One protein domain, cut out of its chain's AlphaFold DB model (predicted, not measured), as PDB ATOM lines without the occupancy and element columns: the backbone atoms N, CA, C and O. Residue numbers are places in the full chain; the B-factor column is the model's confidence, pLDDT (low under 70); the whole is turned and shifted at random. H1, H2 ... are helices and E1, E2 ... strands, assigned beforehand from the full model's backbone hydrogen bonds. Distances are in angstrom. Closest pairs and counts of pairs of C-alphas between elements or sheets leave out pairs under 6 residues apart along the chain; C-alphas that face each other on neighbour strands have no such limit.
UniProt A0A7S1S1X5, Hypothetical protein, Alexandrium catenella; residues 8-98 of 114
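What this domain is: This is residues 8 to 98 of the 114 residues of the protein "Hypothetical protein" of Alexandrium catenella (UniProt A0A7S1S1X5). One twisted sheet of six strands curls round a single long helix, H1, which packs on one of its faces; the other face has no named helix. The strands follow one another back and forth across the sheet, with E1 at one edge and E6 at the other. The printed part has 91 residues, with the named elements E1, E2, E3, E4, E5, E6 and H1 in that order; the sheet has the same strand order, is antiparallel throughout, and the class is mixed, helices and strands. The whole is compact, with a radius of gyration of the C-alphas of 13.9 A, and spans 44 by 32 by 18 A.

How they stand to each other: The sheet holds E1, residues 8 to 10, E2, residues 16 to 19, E3, residues 26 to 31, E4, residues 38 to 43, E5, residues 46 to 54, and E6, residues 67 to 72. It is a meander, each strand the antiparallel neighbour of the one before. Within hydrogen-bond range are N 9 and O 17 between E1 and E2, N 18 and O 26 between E2 and E3, N 40 and O 29 between E3 and E4, and N 39 and O 51 between E4 and E5, each 2.8 A; between E5 and E6, N 50 and O 71 are 2.9 A apart. E5 bends by 51 degrees at residue 49. H1, residues 78 to 96, is on the sheet; its closest C-alphas to E4 are those of Ile 88 and Val 39, 6.7 A. In H1 every O i to N i+4 pair is within hydrogen-bond range. E1 and E6 are apart.

Where its parts are: E1 begins at C-alpha 8, (-9.568, 43.370, -5.686). E5 is 23.4 A long. H1, 27.2 A long, ends at C-alpha 96, (-24.826, 41.824, -0.387).

The domain as a whole: The C-alphas of Gly 22 and Ser 61 are the two farthest apart, 44.4 A. The printed part has no cut. The link from E5 to E6, residues 55 to 66, is long. Mean pLDDT of the printed part is 72.7; 39 residues are under 70, among them 55 to 66 and 89 to 98.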
ATOM      1  N   PHE A   8      -8.461  42.509  -5.284       82.44
ATOM      2  CA  PHE A   8      -9.568  43.370  -5.686       82.44
ATOM      3  C   PHE A   8      -9.147  44.824  -5.494       82.44
ATOM      4  O   PHE A   8      -8.763  45.226  -4.398       82.44
ATOM      5  N   VAL A   9      -9.208  45.606  -6.564       84.88
ATOM      6  CA  VAL A   9      -8.828  47.016  -6.577       84.88
ATOM      7  C   VAL A   9     -10.054  47.828  -6.952       84.88
ATOM      8  O   VAL A   9     -10.649  47.595  -8.001       84.88
ATOM      9  N   ARG A  10     -10.435  48.779  -6.097       82.81
ATOM     10  CA  ARG A  10     -11.506  49.732  -6.392       82.81
ATOM     11  C   ARG A  10     -10.896  51.048  -6.875       82.81
ATOM     12  O   ARG A  10     -10.050  51.619  -6.191       82.81
ATOM     13  N   GLY A  11     -11.300  51.488  -8.060       79.75
ATOM     14  CA  GLY A  11     -10.915  52.756  -8.660       79.75
ATOM     15  C   GLY A  11     -11.640  53.951  -8.029       79.75
ATOM     16  O   GLY A  11     -12.627  53.778  -7.309       79.75
ATOM     17  N   PRO A  12     -11.166  55.179  -8.296       77.50
ATOM     18  CA  PRO A  12     -11.746  56.403  -7.745       77.50
ATOM     19  C   PRO A  12     -13.173  56.687  -8.244       77.50
ATOM     20  O   PRO A  12     -13.915  57.380  -7.553       77.50
ATOM     21  N   GLY A  13     -13.577  56.142  -9.398       77.94
ATOM     22  CA  GLY A  13     -14.946  56.216  -9.919       77.94
ATOM     23  C   GLY A  13     -15.854  55.084  -9.425       77.94
ATOM     24  O   GLY A  13     -16.996  54.978  -9.862       77.94
ATOM     25  N   GLY A  14     -15.370  54.232  -8.513       77.12
ATOM     26  CA  GLY A  14     -16.106  53.073  -8.007       77.12
ATOM     27  C   GLY A  14     -15.996  51.828  -8.890       77.12
ATOM     28  O   GLY A  14     -16.589  50.799  -8.559       77.12
ATOM     29  N   GLU A  15     -15.216  51.885  -9.972       81.88
ATOM     30  CA  GLU A  15     -14.910  50.726 -10.803       81.88
ATOM     31  C   GLU A  15     -14.183  49.667  -9.976       81.88
ATOM     32  O   GLU A  15     -13.357  49.984  -9.120       81.88
ATOM     33  N   LEU A  16     -14.468  48.393 -10.227       85.50
ATOM     34  CA  LEU A  16     -13.806  47.293  -9.546       85.50
ATOM     35  C   LEU A  16     -12.973  46.515 -10.559       85.50
ATOM     36  O   LEU A  16     -13.434  46.224 -11.657       85.50
ATOM     37  N   ALA A  17     -11.751  46.163 -10.183       86.31
ATOM     38  CA  ALA A  17     -10.889  45.311 -10.980       86.31
ATOM     39  C   ALA A  17     -10.311  44.183 -10.130       86.31
ATOM     40  O   ALA A  17     -10.040  44.364  -8.942       86.31
ATOM     41  N   VAL A  18     -10.081  43.030 -10.749       84.56
ATOM     42  CA  VAL A  18      -9.368  41.912 -10.135       84.56
ATOM     43  C   VAL A  18      -8.027  41.732 -10.828       84.56
ATOM     44  O   VAL A  18      -7.958  41.572 -12.047       84.56
ATOM     45  N   GLN A  19      -6.945  41.770 -10.060       85.56
ATOM     46  CA  GLN A  19      -5.580  41.694 -10.568       85.56
ATOM     47  C   GLN A  19      -4.891  40.430 -10.078       85.56
ATOM     48  O   GLN A  19      -5.011  40.059  -8.911       85.56
ATOM     49  N   ARG A  20      -4.121  39.794 -10.963       80.69
ATOM     50  CA  ARG A  20      -3.233  38.680 -10.621       80.69
ATOM     51  C   ARG A  20      -1.819  38.973 -11.109       80.69
ATOM     52  O   ARG A  20      -1.669  39.496 -12.216       80.69
ATOM     53  N   PRO A  21      -0.780  38.617 -10.337       81.00
ATOM     54  CA  PRO A  21       0.593  38.732 -10.811       81.00
ATOM     55  C   PRO A  21       0.788  37.966 -12.126       81.00
ATOM     56  O   PRO A  21       0.441  36.791 -12.225       81.00
ATOM     57  N   GLY A  22       1.339  38.636 -13.141       81.56
ATOM     58  CA  GLY A  22       1.630  38.026 -14.442       81.56
ATOM     59  C   GLY A  22       0.425  37.835 -15.367       81.56
ATOM     60  O   GLY A  22       0.571  37.191 -16.403       81.56
ATOM     61  N   GLN A  23      -0.747  38.385 -15.036       80.50
ATOM     62  CA  GLN A  23      -1.922  38.342 -15.907       80.50
ATOM     63  C   GLN A  23      -2.558  39.717 -16.099       80.50
ATOM     64  O   GLN A  23      -2.391  40.621 -15.282       80.50
ATOM     65  N   ALA A  24      -3.313  39.859 -17.189       83.38
ATOM     66  CA  ALA A  24      -4.120  41.046 -17.430       83.38
ATOM     67  C   ALA A  24      -5.186  41.207 -16.335       83.38
ATOM     68  O   ALA A  24      -5.765  40.222 -15.868       83.38
ATOM     69  N   ALA A  25      -5.453  42.455 -15.951       85.94
ATOM     70  CA  ALA A  25      -6.527  42.770 -15.022       85.94
ATOM     71  C   ALA A  25      -7.891  42.385 -15.614       85.94
ATOM     72  O   ALA A  25      -8.114  42.488 -16.823       85.94
ATOM     73  N   LEU A  26      -8.797  41.952 -14.742       86.19
ATOM     74  CA  LEU A  26     -10.204  41.763 -15.064       86.19
ATOM     75  C   LEU A  26     -10.990  42.968 -14.573       86.19
ATOM     76  O   LEU A  26     -10.881  43.342 -13.410       86.19
ATOM     77  N   GLU A  27     -11.787  43.552 -15.445       88.44
ATOM     78  CA  GLU A  27     -12.728  44.618 -15.124       88.44
ATOM     79  C   GLU A  27     -14.022  43.985 -14.608       88.44
ATOM     80  O   GLU A  27     -14.527  43.030 -15.198       88.44
ATOM     81  N   VAL A  28     -14.563  44.495 -13.508       85.38
ATOM     82  CA  VAL A  28     -15.797  44.002 -12.897       85.38
ATOM     83  C   VAL A  28     -16.830  45.114 -12.894       85.38
ATOM     84  O   VAL A  28     -16.646  46.172 -12.291       85.38
ATOM     85  N   HIS A  29     -17.959  44.828 -13.526       85.19
ATOM     86  CA  HIS A  29     -19.138  45.677 -13.540       85.19
ATOM     87  C   HIS A  29     -20.251  44.954 -12.802       85.19
ATOM     88  O   HIS A  29     -20.464  43.766 -13.021       85.19
ATOM     89  N   ALA A  30     -20.956  45.653 -11.926       79.31
ATOM     90  CA  ALA A  30     -22.061  45.064 -11.194       79.31
ATOM     91  C   ALA A  30     -23.205  46.062 -11.100       79.31
ATOM     92  O   ALA A  30     -22.982  47.220 -10.744       79.31
ATOM     93  N   ASP A  31     -24.408  45.574 -11.365       78.75
ATOM     94  CA  ASP A  31     -25.658  46.249 -11.056       78.75
ATOM     95  C   ASP A  31     -26.327  45.483  -9.914       78.75
ATOM     96  O   ASP A  31     -26.725  44.327 -10.062       78.75
ATOM     97  N   GLY A  32     -26.353  46.113  -8.741       64.88
ATOM     98  CA  GLY A  32     -26.917  45.533  -7.524       64.88
ATOM     99  C   GLY A  32     -28.245  46.156  -7.110       64.88
ATOM    100  O   GLY A  32     -28.812  45.715  -6.116       64.88
ATOM    101  N   GLU A  33     -28.723  47.180  -7.820       64.56
ATOM    102  CA  GLU A  33     -29.922  47.928  -7.416       64.56
ATOM    103  C   GLU A  33     -31.203  47.382  -8.059       64.56
ATOM    104  O   GLU A  33     -32.306  47.724  -7.637       64.56
ATOM    105  N   CYS A  34     -31.075  46.492  -9.046       55.69
ATOM    106  CA  CYS A  34     -32.210  45.907  -9.747       55.69
ATOM    107  C   CYS A  34     -32.628  44.535  -9.179       55.69
ATOM    108  O   CYS A  34     -31.811  43.762  -8.670       55.69
ATOM    109  N   ALA A  35     -33.915  44.195  -9.316       57.81
ATOM    110  CA  ALA A  35     -34.485  42.904  -8.900       57.81
ATOM    111  C   ALA A  35     -33.842  41.692  -9.611       57.81
ATOM    112  O   ALA A  35     -33.906  40.569  -9.108       57.81
ATOM    113  N   GLU A  36     -33.188  41.937 -10.747       66.44
ATOM    114  CA  GLU A  36     -32.436  40.989 -11.576       66.44
ATOM    115  C   GLU A  36     -30.954  41.399 -11.627       66.44
ATOM    116  O   GLU A  36     -30.359  41.557 -12.693       66.44
ATOM    117  N   GLY A  37     -30.371  41.675 -10.455       75.81
ATOM    118  CA  GLY A  37     -28.985  42.123 -10.343       75.81
ATOM    119  C   GLY A  37     -28.000  41.203 -11.068       75.81
ATOM    120  O   GLY A  37     -28.167  39.980 -11.108       75.81
ATOM    121  N   TRP A  38     -26.953  41.795 -11.632       82.94
ATOM    122  CA  TRP A  38     -25.966  41.082 -12.434       82.94
ATOM    123  C   TRP A  38     -24.545  41.555 -12.140       82.94
ATOM    124  O   TRP A  38     -24.300  42.676 -11.688       82.94
ATOM    125  N   VAL A  39     -23.587  40.678 -12.420       84.88
ATOM    126  CA  VAL A  39     -22.151  40.937 -12.354       84.88
ATOM    127  C   VAL A  39     -21.534  40.485 -13.667       84.88
ATOM    128  O   VAL A  39     -21.592  39.314 -14.022       84.88
ATOM    129  N   ARG A  40     -20.909  41.411 -14.382       86.56
ATOM    130  CA  ARG A  40     -20.185  41.153 -15.622       86.56
ATOM    131  C   ARG A  40     -18.695  41.314 -15.389       86.56
ATOM    132  O   ARG A  40     -18.259  42.302 -14.800       86.56
ATOM    133  N   VAL A  41     -17.916  40.374 -15.908       86.25
ATOM    134  CA  VAL A  41     -16.457  40.416 -15.873       86.25
ATOM    135  C   VAL A  41     -15.912  40.531 -17.289       86.25
ATOM    136  O   VAL A  41     -16.222  39.713 -18.159       86.25
ATOM    137  N   CYS A  42     -15.071  41.535 -17.507       86.69
ATOM    138  CA  CYS A  42     -14.450  41.831 -18.787       86.69
ATOM    139  C   CYS A  42     -12.924  41.694 -18.711       86.69
ATOM    140  O   CYS A  42     -12.297  41.919 -17.679       86.69
ATOM    141  N   ARG A  43     -12.310  41.344 -19.840       86.81
ATOM    142  CA  ARG A  43     -10.865  41.384 -20.069       86.81
ATOM    143  C   ARG A  43     -10.598  42.268 -21.273       86.81
ATOM    144  O   ARG A  43     -10.939  41.883 -22.389       86.81
ATOM    145  N   GLY A  44      -9.988  43.431 -21.048       86.19
ATOM    146  CA  GLY A  44      -9.725  44.394 -22.118       86.19
ATOM    147  C   GLY A  44     -11.002  44.749 -22.885       86.19
ATOM    148  O   GLY A  44     -11.034  44.649 -24.109       86.19
ATOM    149  N   GLY A  45     -12.084  45.042 -22.159       86.56
ATOM    150  CA  GLY A  45     -13.400  45.347 -22.728       86.56
ATOM    151  C   GLY A  45     -14.198  44.167 -23.306       86.56
ATOM    152  O   GLY A  45     -15.371  44.349 -23.629       86.56
ATOM    153  N   ARG A  46     -13.636  42.954 -23.420       86.69
ATOM    154  CA  ARG A  46     -14.381  41.757 -23.853       86.69
ATOM    155  C   ARG A  46     -14.961  41.020 -22.652       86.69
ATOM    156  O   ARG A  46     -14.217  40.646 -21.752       86.69
ATOM    157  N   GLU A  47     -16.262  40.754 -22.667       86.50
ATOM    158  CA  GLU A  47     -16.909  39.920 -21.651       86.50
ATOM    159  C   GLU A  47     -16.316  38.505 -21.655       86.50
ATOM    160  O   GLU A  47     -16.169  37.884 -22.708       86.50
ATOM    161  N   VAL A  48     -15.955  38.009 -20.473       84.06
ATOM    162  CA  VAL A  48     -15.423  36.652 -20.258       84.06
ATOM    163  C   VAL A  48     -16.240  35.862 -19.236       84.06
ATOM    164  O   VAL A  48     -16.131  34.636 -19.185       84.06
ATOM    165  N   GLY A  49     -17.081  36.548 -18.460       83.62
ATOM    166  CA  GLY A  49     -18.050  35.926 -17.572       83.62
ATOM    167  C   GLY A  49     -19.202  36.864 -17.233       83.62
ATOM    168  O   GLY A  49     -19.017  38.078 -17.132       83.62
ATOM    169  N   LEU A  50     -20.374  36.279 -17.032       85.12
ATOM    170  CA  LEU A  50     -21.589  36.950 -16.603       85.12
ATOM    171  C   LEU A  50     -22.232  36.125 -15.492       85.12
ATOM    172  O   LEU A  50     -22.323  34.905 -15.583       85.12
ATOM    173  N   ALA A  51     -22.678  36.799 -14.443       82.50
ATOM    174  CA  ALA A  51     -23.487  36.205 -13.404       82.50
ATOM    175  C   ALA A  51     -24.763  37.005 -13.219       82.50
ATOM    176  O   ALA A  51     -24.710  38.222 -13.061       82.50
ATOM    177  N   THR A  52     -25.892  36.313 -13.199       81.38
ATOM    178  CA  THR A  52     -27.210  36.938 -13.115       81.38
ATOM    179  C   THR A  52     -27.981  36.312 -11.969       81.38
ATOM    180  O   THR A  52     -28.058  35.083 -11.850       81.38
ATOM    181  N   ARG A  53     -28.545  37.159 -11.106       76.88
ATOM    182  CA  ARG A  53     -29.452  36.732 -10.046       76.88
ATOM    183  C   ARG A  53     -30.774  36.328 -10.680       76.88
ATOM    184  O   ARG A  53     -31.399  37.113 -11.386       76.88
ATOM    185  N   LEU A  54     -31.205  35.108 -10.402       73.94
ATOM    186  CA  LEU A  54     -32.486  34.595 -10.857       73.94
ATOM    187  C   LEU A  54     -33.505  34.759  -9.730       73.94
ATOM    188  O   LEU A  54     -33.554  33.973  -8.780       73.94
ATOM    189  N   SER A  55     -34.323  35.798  -9.837       63.47
ATOM    190  CA  SER A  55     -35.464  36.048  -8.961       63.47
ATOM    191  C   SER A  55     -36.622  35.130  -9.382       63.47
ATOM    192  O   SER A  55     -37.331  35.393 -10.344       63.47
ATOM    193  N   GLN A  56     -36.786  34.009  -8.672       59.56
ATOM    194  CA  GLN A  56     -37.865  33.021  -8.847       59.56
ATOM    195  C   GLN A  56     -38.042  32.444 -10.268       59.56
ATOM    196  O   GLN A  56     -38.931  32.815 -11.028       59.56
ATOM    197  N   GLY A  57     -37.272  31.399 -10.577       52.53
ATOM    198  CA  GLY A  57     -37.609  30.446 -11.643       52.53
ATOM    199  C   GLY A  57     -38.385  29.232 -11.111       52.53
ATOM    200  O   GLY A  57     -38.410  28.991  -9.909       52.53
ATOM    201  N   LYS A  58     -38.944  28.401 -12.009       51.66
ATOM    202  CA  LYS A  58     -39.648  27.113 -11.746       51.66
ATOM    203  C   LYS A  58     -38.946  26.117 -10.792       51.66
ATOM    204  O   LYS A  58     -39.549  25.105 -10.448       51.66
ATOM    205  N   LEU A  59     -37.692  26.367 -10.414       53.16
ATOM    206  CA  LEU A  59     -36.894  25.583  -9.464       53.16
ATOM    207  C   LEU A  59     -36.984  26.085  -8.013       53.16
ATOM    208  O   LEU A  59     -36.639  25.337  -7.103       53.16
ATOM    209  N   ALA A  60     -37.468  27.309  -7.782       52.28
ATOM    210  CA  ALA A  60     -37.662  27.868  -6.450       52.28
ATOM    211  C   ALA A  60     -38.888  27.215  -5.796       52.28
ATOM    212  O   ALA A  60     -40.012  27.709  -5.888       52.28
ATOM    213  N   SER A  61     -38.675  26.064  -5.158       53.78
ATOM    214  CA  SER A  61     -39.723  25.357  -4.409       53.78
ATOM    215  C   SER A  61     -40.090  26.083  -3.111       53.78
ATOM    216  O   SER A  61     -41.117  25.786  -2.502       53.78
ATOM    217  N   SER A  62     -39.283  27.062  -2.696       53.03
ATOM    218  CA  SER A  62     -39.494  27.851  -1.488       53.03
ATOM    219  C   SER A  62     -39.214  29.341  -1.723       53.03
ATOM    220  O   SER A  62     -38.394  29.725  -2.553       53.03
ATOM    221  N   ARG A  63     -39.920  30.208  -0.986       55.72
ATOM    222  CA  ARG A  63     -39.809  31.680  -1.071       55.72
ATOM    223  C   ARG A  63     -38.467  32.249  -0.567       55.72
ATOM    224  O   ARG A  63     -38.347  33.466  -0.505       55.72
ATOM    225  N   SER A  64     -37.493  31.417  -0.194       61.25
ATOM    226  CA  SER A  64     -36.226  31.867   0.406       61.25
ATOM    227  C   SER A  64     -34.970  31.463  -0.364       61.25
ATOM    228  O   SER A  64     -33.875  31.704   0.131       61.25
ATOM    229  N   GLU A  65     -35.092  30.811  -1.520       64.12
ATOM    230  CA  GLU A  65     -33.925  30.374  -2.292       64.12
ATOM    231  C   GLU A  65     -33.600  31.377  -3.395       64.12
ATOM    232  O   GLU A  65     -34.426  31.677  -4.260       64.12
ATOM    233  N   GLU A  66     -32.371  31.885  -3.361       69.00
ATOM    234  CA  GLU A  66     -31.813  32.722  -4.411       69.00
ATOM    235  C   GLU A  66     -30.894  31.882  -5.285       69.00
ATOM    236  O   GLU A  66     -30.005  31.188  -4.791       69.00
ATOM    237  N   PHE A  67     -31.113  31.944  -6.596       75.12
ATOM    238  CA  PHE A  67     -30.304  31.218  -7.563       75.12
ATOM    239  C   PHE A  67     -29.424  32.196  -8.328       75.12
ATOM    240  O   PHE A  67     -29.838  33.308  -8.662       75.12
ATOM    241  N   LEU A  68     -28.211  31.752  -8.633       75.69
ATOM    242  CA  LEU A  68     -27.264  32.489  -9.450       75.69
ATOM    243  C   LEU A  68     -26.902  31.636 -10.659       75.69
ATOM    244  O   LEU A  68     -26.387  30.527 -10.508       75.69
ATOM    245  N   GLN A  69     -27.153  32.167 -11.849       82.00
ATOM    246  CA  GLN A  69     -26.623  31.592 -13.076       82.00
ATOM    247  C   GLN A  69     -25.282  32.247 -13.378       82.00
ATOM    248  O   GLN A  69     -25.183  33.471 -13.338       82.00
ATOM    249  N   VAL A  70     -24.263  31.434 -13.658       80.19
ATOM    250  CA  VAL A  70     -22.923  31.899 -14.022       80.19
ATOM    251  C   VAL A  70     -22.558  31.313 -15.375       80.19
ATOM    252  O   VAL A  70     -22.378  30.103 -15.501       80.19
ATOM    253  N   ASP A  71     -22.418  32.190 -16.359       82.81
ATOM    254  CA  ASP A  71     -22.023  31.858 -17.717       82.81
ATOM    255  C   ASP A  71     -20.584  32.336 -17.954       82.81
ATOM    256  O   ASP A  71     -20.242  33.497 -17.717       82.81
ATOM    257  N   THR A  72     -19.712  31.439 -18.415       79.69
ATOM    258  CA  THR A  72     -18.303  31.733 -18.732       79.69
ATOM    259  C   THR A  72     -18.003  31.374 -20.179       79.69
ATOM    260  O   THR A  72     -18.531  30.383 -20.686       79.69
ATOM    261  N   GLN A  73     -17.121  32.121 -20.848       77.06
ATOM    262  CA  GLN A  73     -16.731  31.758 -22.214       77.06
ATOM    263  C   GLN A  73     -15.926  30.444 -22.257       77.06
ATOM    264  O   GLN A  73     -15.082  30.212 -21.394       77.06
ATOM    265  N   PRO A  74     -16.140  29.592 -23.276       58.31
ATOM    266  CA  PRO A  74     -15.560  28.246 -23.346       58.31
ATOM    267  C   PRO A  74     -14.029  28.228 -23.473       58.31
ATOM    268  O   PRO A  74     -13.398  27.242 -23.102       58.31
ATOM    269  N   ASP A  75     -13.422  29.321 -23.942       63.88
ATOM    270  CA  ASP A  75     -11.969  29.426 -24.133       63.88
ATOM    271  C   ASP A  75     -11.200  29.717 -22.831       63.88
ATOM    272  O   ASP A  75      -9.966  29.767 -22.824       63.88
ATOM    273  N   THR A  76     -11.893  29.916 -21.704       60.88
ATOM    274  CA  THR A  76     -11.224  30.090 -20.413       60.88
ATOM    275  C   THR A  76     -10.715  28.732 -19.938       60.88
ATOM    276  O   THR A  76     -11.467  27.919 -19.402       60.88
ATOM    277  N   SER A  77      -9.426  28.460 -20.149       58.31
ATOM    278  CA  SER A  77      -8.756  27.290 -19.569       58.31
ATOM    279  C   SER A  77      -9.095  27.152 -18.072       58.31
ATOM    280  O   SER A  77      -9.114  28.142 -17.348       58.31
ATOM    281  N   SER A  78      -9.373  25.928 -17.610       56.56
ATOM    282  CA  SER A  78      -9.881  25.549 -16.268       56.56
ATOM    283  C   SER A  78      -9.488  26.422 -15.039       56.56
ATOM    284  O   SER A  78     -10.363  26.722 -14.228       56.56
ATOM    285  N   PRO A  79      -8.237  26.903 -14.851       66.12
ATOM    286  CA  PRO A  79      -7.907  27.793 -13.720       66.12
ATOM    287  C   PRO A  79      -8.509  29.209 -13.810       66.12
ATOM    288  O   PRO A  79      -8.570  29.942 -12.821       66.12
ATOM    289  N   GLU A  80      -8.926  29.627 -14.997       67.94
ATOM    290  CA  GLU A  80      -9.466  30.950 -15.276       67.94
ATOM    291  C   GLU A  80     -10.970  31.032 -15.011       67.94
ATOM    292  O   GLU A  80     -11.425  32.004 -14.410       67.94
ATOM    293  N   SER A  81     -11.723  29.989 -15.361       67.44
ATOM    294  CA  SER A  81     -13.154  29.875 -15.058       67.44
ATOM    295  C   SER A  81     -13.414  29.756 -13.555       67.44
ATOM    296  O   SER A  81     -14.293  30.437 -13.031       67.44
ATOM    297  N   VAL A  82     -12.600  28.982 -12.828       67.56
ATOM    298  CA  VAL A  82     -12.666  28.908 -11.353       67.56
ATOM    299  C   VAL A  82     -12.381  30.271 -10.726       67.56
ATOM    300  O   VAL A  82     -13.030  30.673  -9.765       67.56
ATOM    301  N   PHE A  83     -11.433  31.020 -11.282       68.56
ATOM    302  CA  PHE A  83     -11.117  32.353 -10.791       68.56
ATOM    303  C   PHE A  83     -12.211  33.382 -11.077       68.56
ATOM    304  O   PHE A  83     -12.523  34.196 -10.208       68.56
ATOM    305  N   LEU A  84     -12.805  33.333 -12.270       70.81
ATOM    306  CA  LEU A  84     -13.978  34.126 -12.630       70.81
ATOM    307  C   LEU A  84     -15.131  33.841 -11.669       70.81
ATOM    308  O   LEU A  84     -15.685  34.777 -11.102       70.81
ATOM    309  N   LEU A  85     -15.408  32.563 -11.405       70.06
ATOM    310  CA  LEU A  85     -16.414  32.142 -10.437       70.06
ATOM    311  C   LEU A  85     -16.116  32.689  -9.035       70.06
ATOM    312  O   LEU A  85     -16.983  33.306  -8.428       70.06
ATOM    313  N   MET A  86     -14.889  32.533  -8.530       68.25
ATOM    314  CA  MET A  86     -14.505  33.062  -7.215       68.25
ATOM    315  C   MET A  86     -14.593  34.591  -7.150       68.25
ATOM    316  O   MET A  86     -14.986  35.140  -6.124       68.25
ATOM    317  N   SER A  87     -14.266  35.280  -8.245       68.44
ATOM    318  CA  SER A  87     -14.376  36.738  -8.345       68.44
ATOM    319  C   SER A  87     -15.831  37.189  -8.300       68.44
ATOM    320  O   SER A  87     -16.168  38.107  -7.561       68.44
ATOM    321  N   ILE A  88     -16.699  36.502  -9.038       72.31
ATOM    322  CA  ILE A  88     -18.143  36.730  -9.047       72.31
ATOM    323  C   ILE A  88     -18.733  36.476  -7.656       72.31
ATOM    324  O   ILE A  88     -19.449  37.326  -7.133       72.31
ATOM    325  N   LEU A  89     -18.392  35.350  -7.021       69.31
ATOM    326  CA  LEU A  89     -18.866  35.010  -5.677       69.31
ATOM    327  C   LEU A  89     -18.408  36.036  -4.638       69.31
ATOM    328  O   LEU A  89     -19.214  36.475  -3.827       69.31
ATOM    329  N   ALA A  90     -17.147  36.468  -4.689       65.25
ATOM    330  CA  ALA A  90     -16.645  37.516  -3.808       65.25
ATOM    331  C   ALA A  90     -17.430  38.821  -4.000       65.25
ATOM    332  O   ALA A  90     -17.876  39.422  -3.029       65.25
ATOM    333  N   VAL A  91     -17.661  39.241  -5.247       67.44
ATOM    334  CA  VAL A  91     -18.432  40.456  -5.547       67.44
ATOM    335  C   VAL A  91     -19.854  40.351  -5.011       67.44
ATOM    336  O   VAL A  91     -20.350  41.317  -4.442       67.44
ATOM    337  N   LEU A  92     -20.499  39.196  -5.150       65.69
ATOM    338  CA  LEU A  92     -21.849  38.988  -4.640       65.69
ATOM    339  C   LEU A  92     -21.889  39.032  -3.116       65.69
ATOM    340  O   LEU A  92     -22.700  39.776  -2.580       65.69
ATOM    341  N   VAL A  93     -20.985  38.334  -2.424       63.81
ATOM    342  CA  VAL A  93     -20.905  38.346  -0.952       63.81
ATOM    343  C   VAL A  93     -20.624  39.759  -0.428       63.81
ATOM    344  O   VAL A  93     -21.368  40.268   0.404       63.81
ATOM    345  N   PHE A  94     -19.610  40.439  -0.969       56.84
ATOM    346  CA  PHE A  94     -19.206  41.768  -0.495       56.84
ATOM    347  C   PHE A  94     -20.147  42.901  -0.927       56.84
ATOM    348  O   PHE A  94     -20.107  43.977  -0.333       56.84
ATOM    349  N   ARG A  95     -20.983  42.712  -1.957       61.00
ATOM    350  CA  ARG A  95     -22.042  43.677  -2.304       61.00
ATOM    351  C   ARG A  95     -23.349  43.401  -1.561       61.00
ATOM    352  O   ARG A  95     -24.079  44.354  -1.314       61.00
ATOM    353  N   PHE A  96     -23.626  42.157  -1.164       51.12
ATOM    354  CA  PHE A  96     -24.826  41.824  -0.387       51.12
ATOM    355  C   PHE A  96     -24.779  42.322   1.060       51.12
ATOM    356  O   PHE A  96     -25.823  42.667   1.605       51.12
ATOM    357  N   GLU A  97     -23.596  42.454   1.668       46.69
ATOM    358  CA  GLU A  97     -23.467  43.041   3.016       46.69
ATOM    359  C   GLU A  97     -23.778  44.554   3.067       46.69
ATOM    360  O   GLU A  97     -23.897  45.126   4.148       46.69
ATOM    361  N   GLY A  98     -23.969  45.216   1.917       44.50
ATOM    362  CA  GLY A  98     -24.419  46.613   1.835       44.50
ATOM    363  C   GLY A  98     -25.940  46.803   1.906       44.50
ATOM    364  O   GLY A  98     -26.417  47.938   1.922       44.50
TER     365      GLY A  98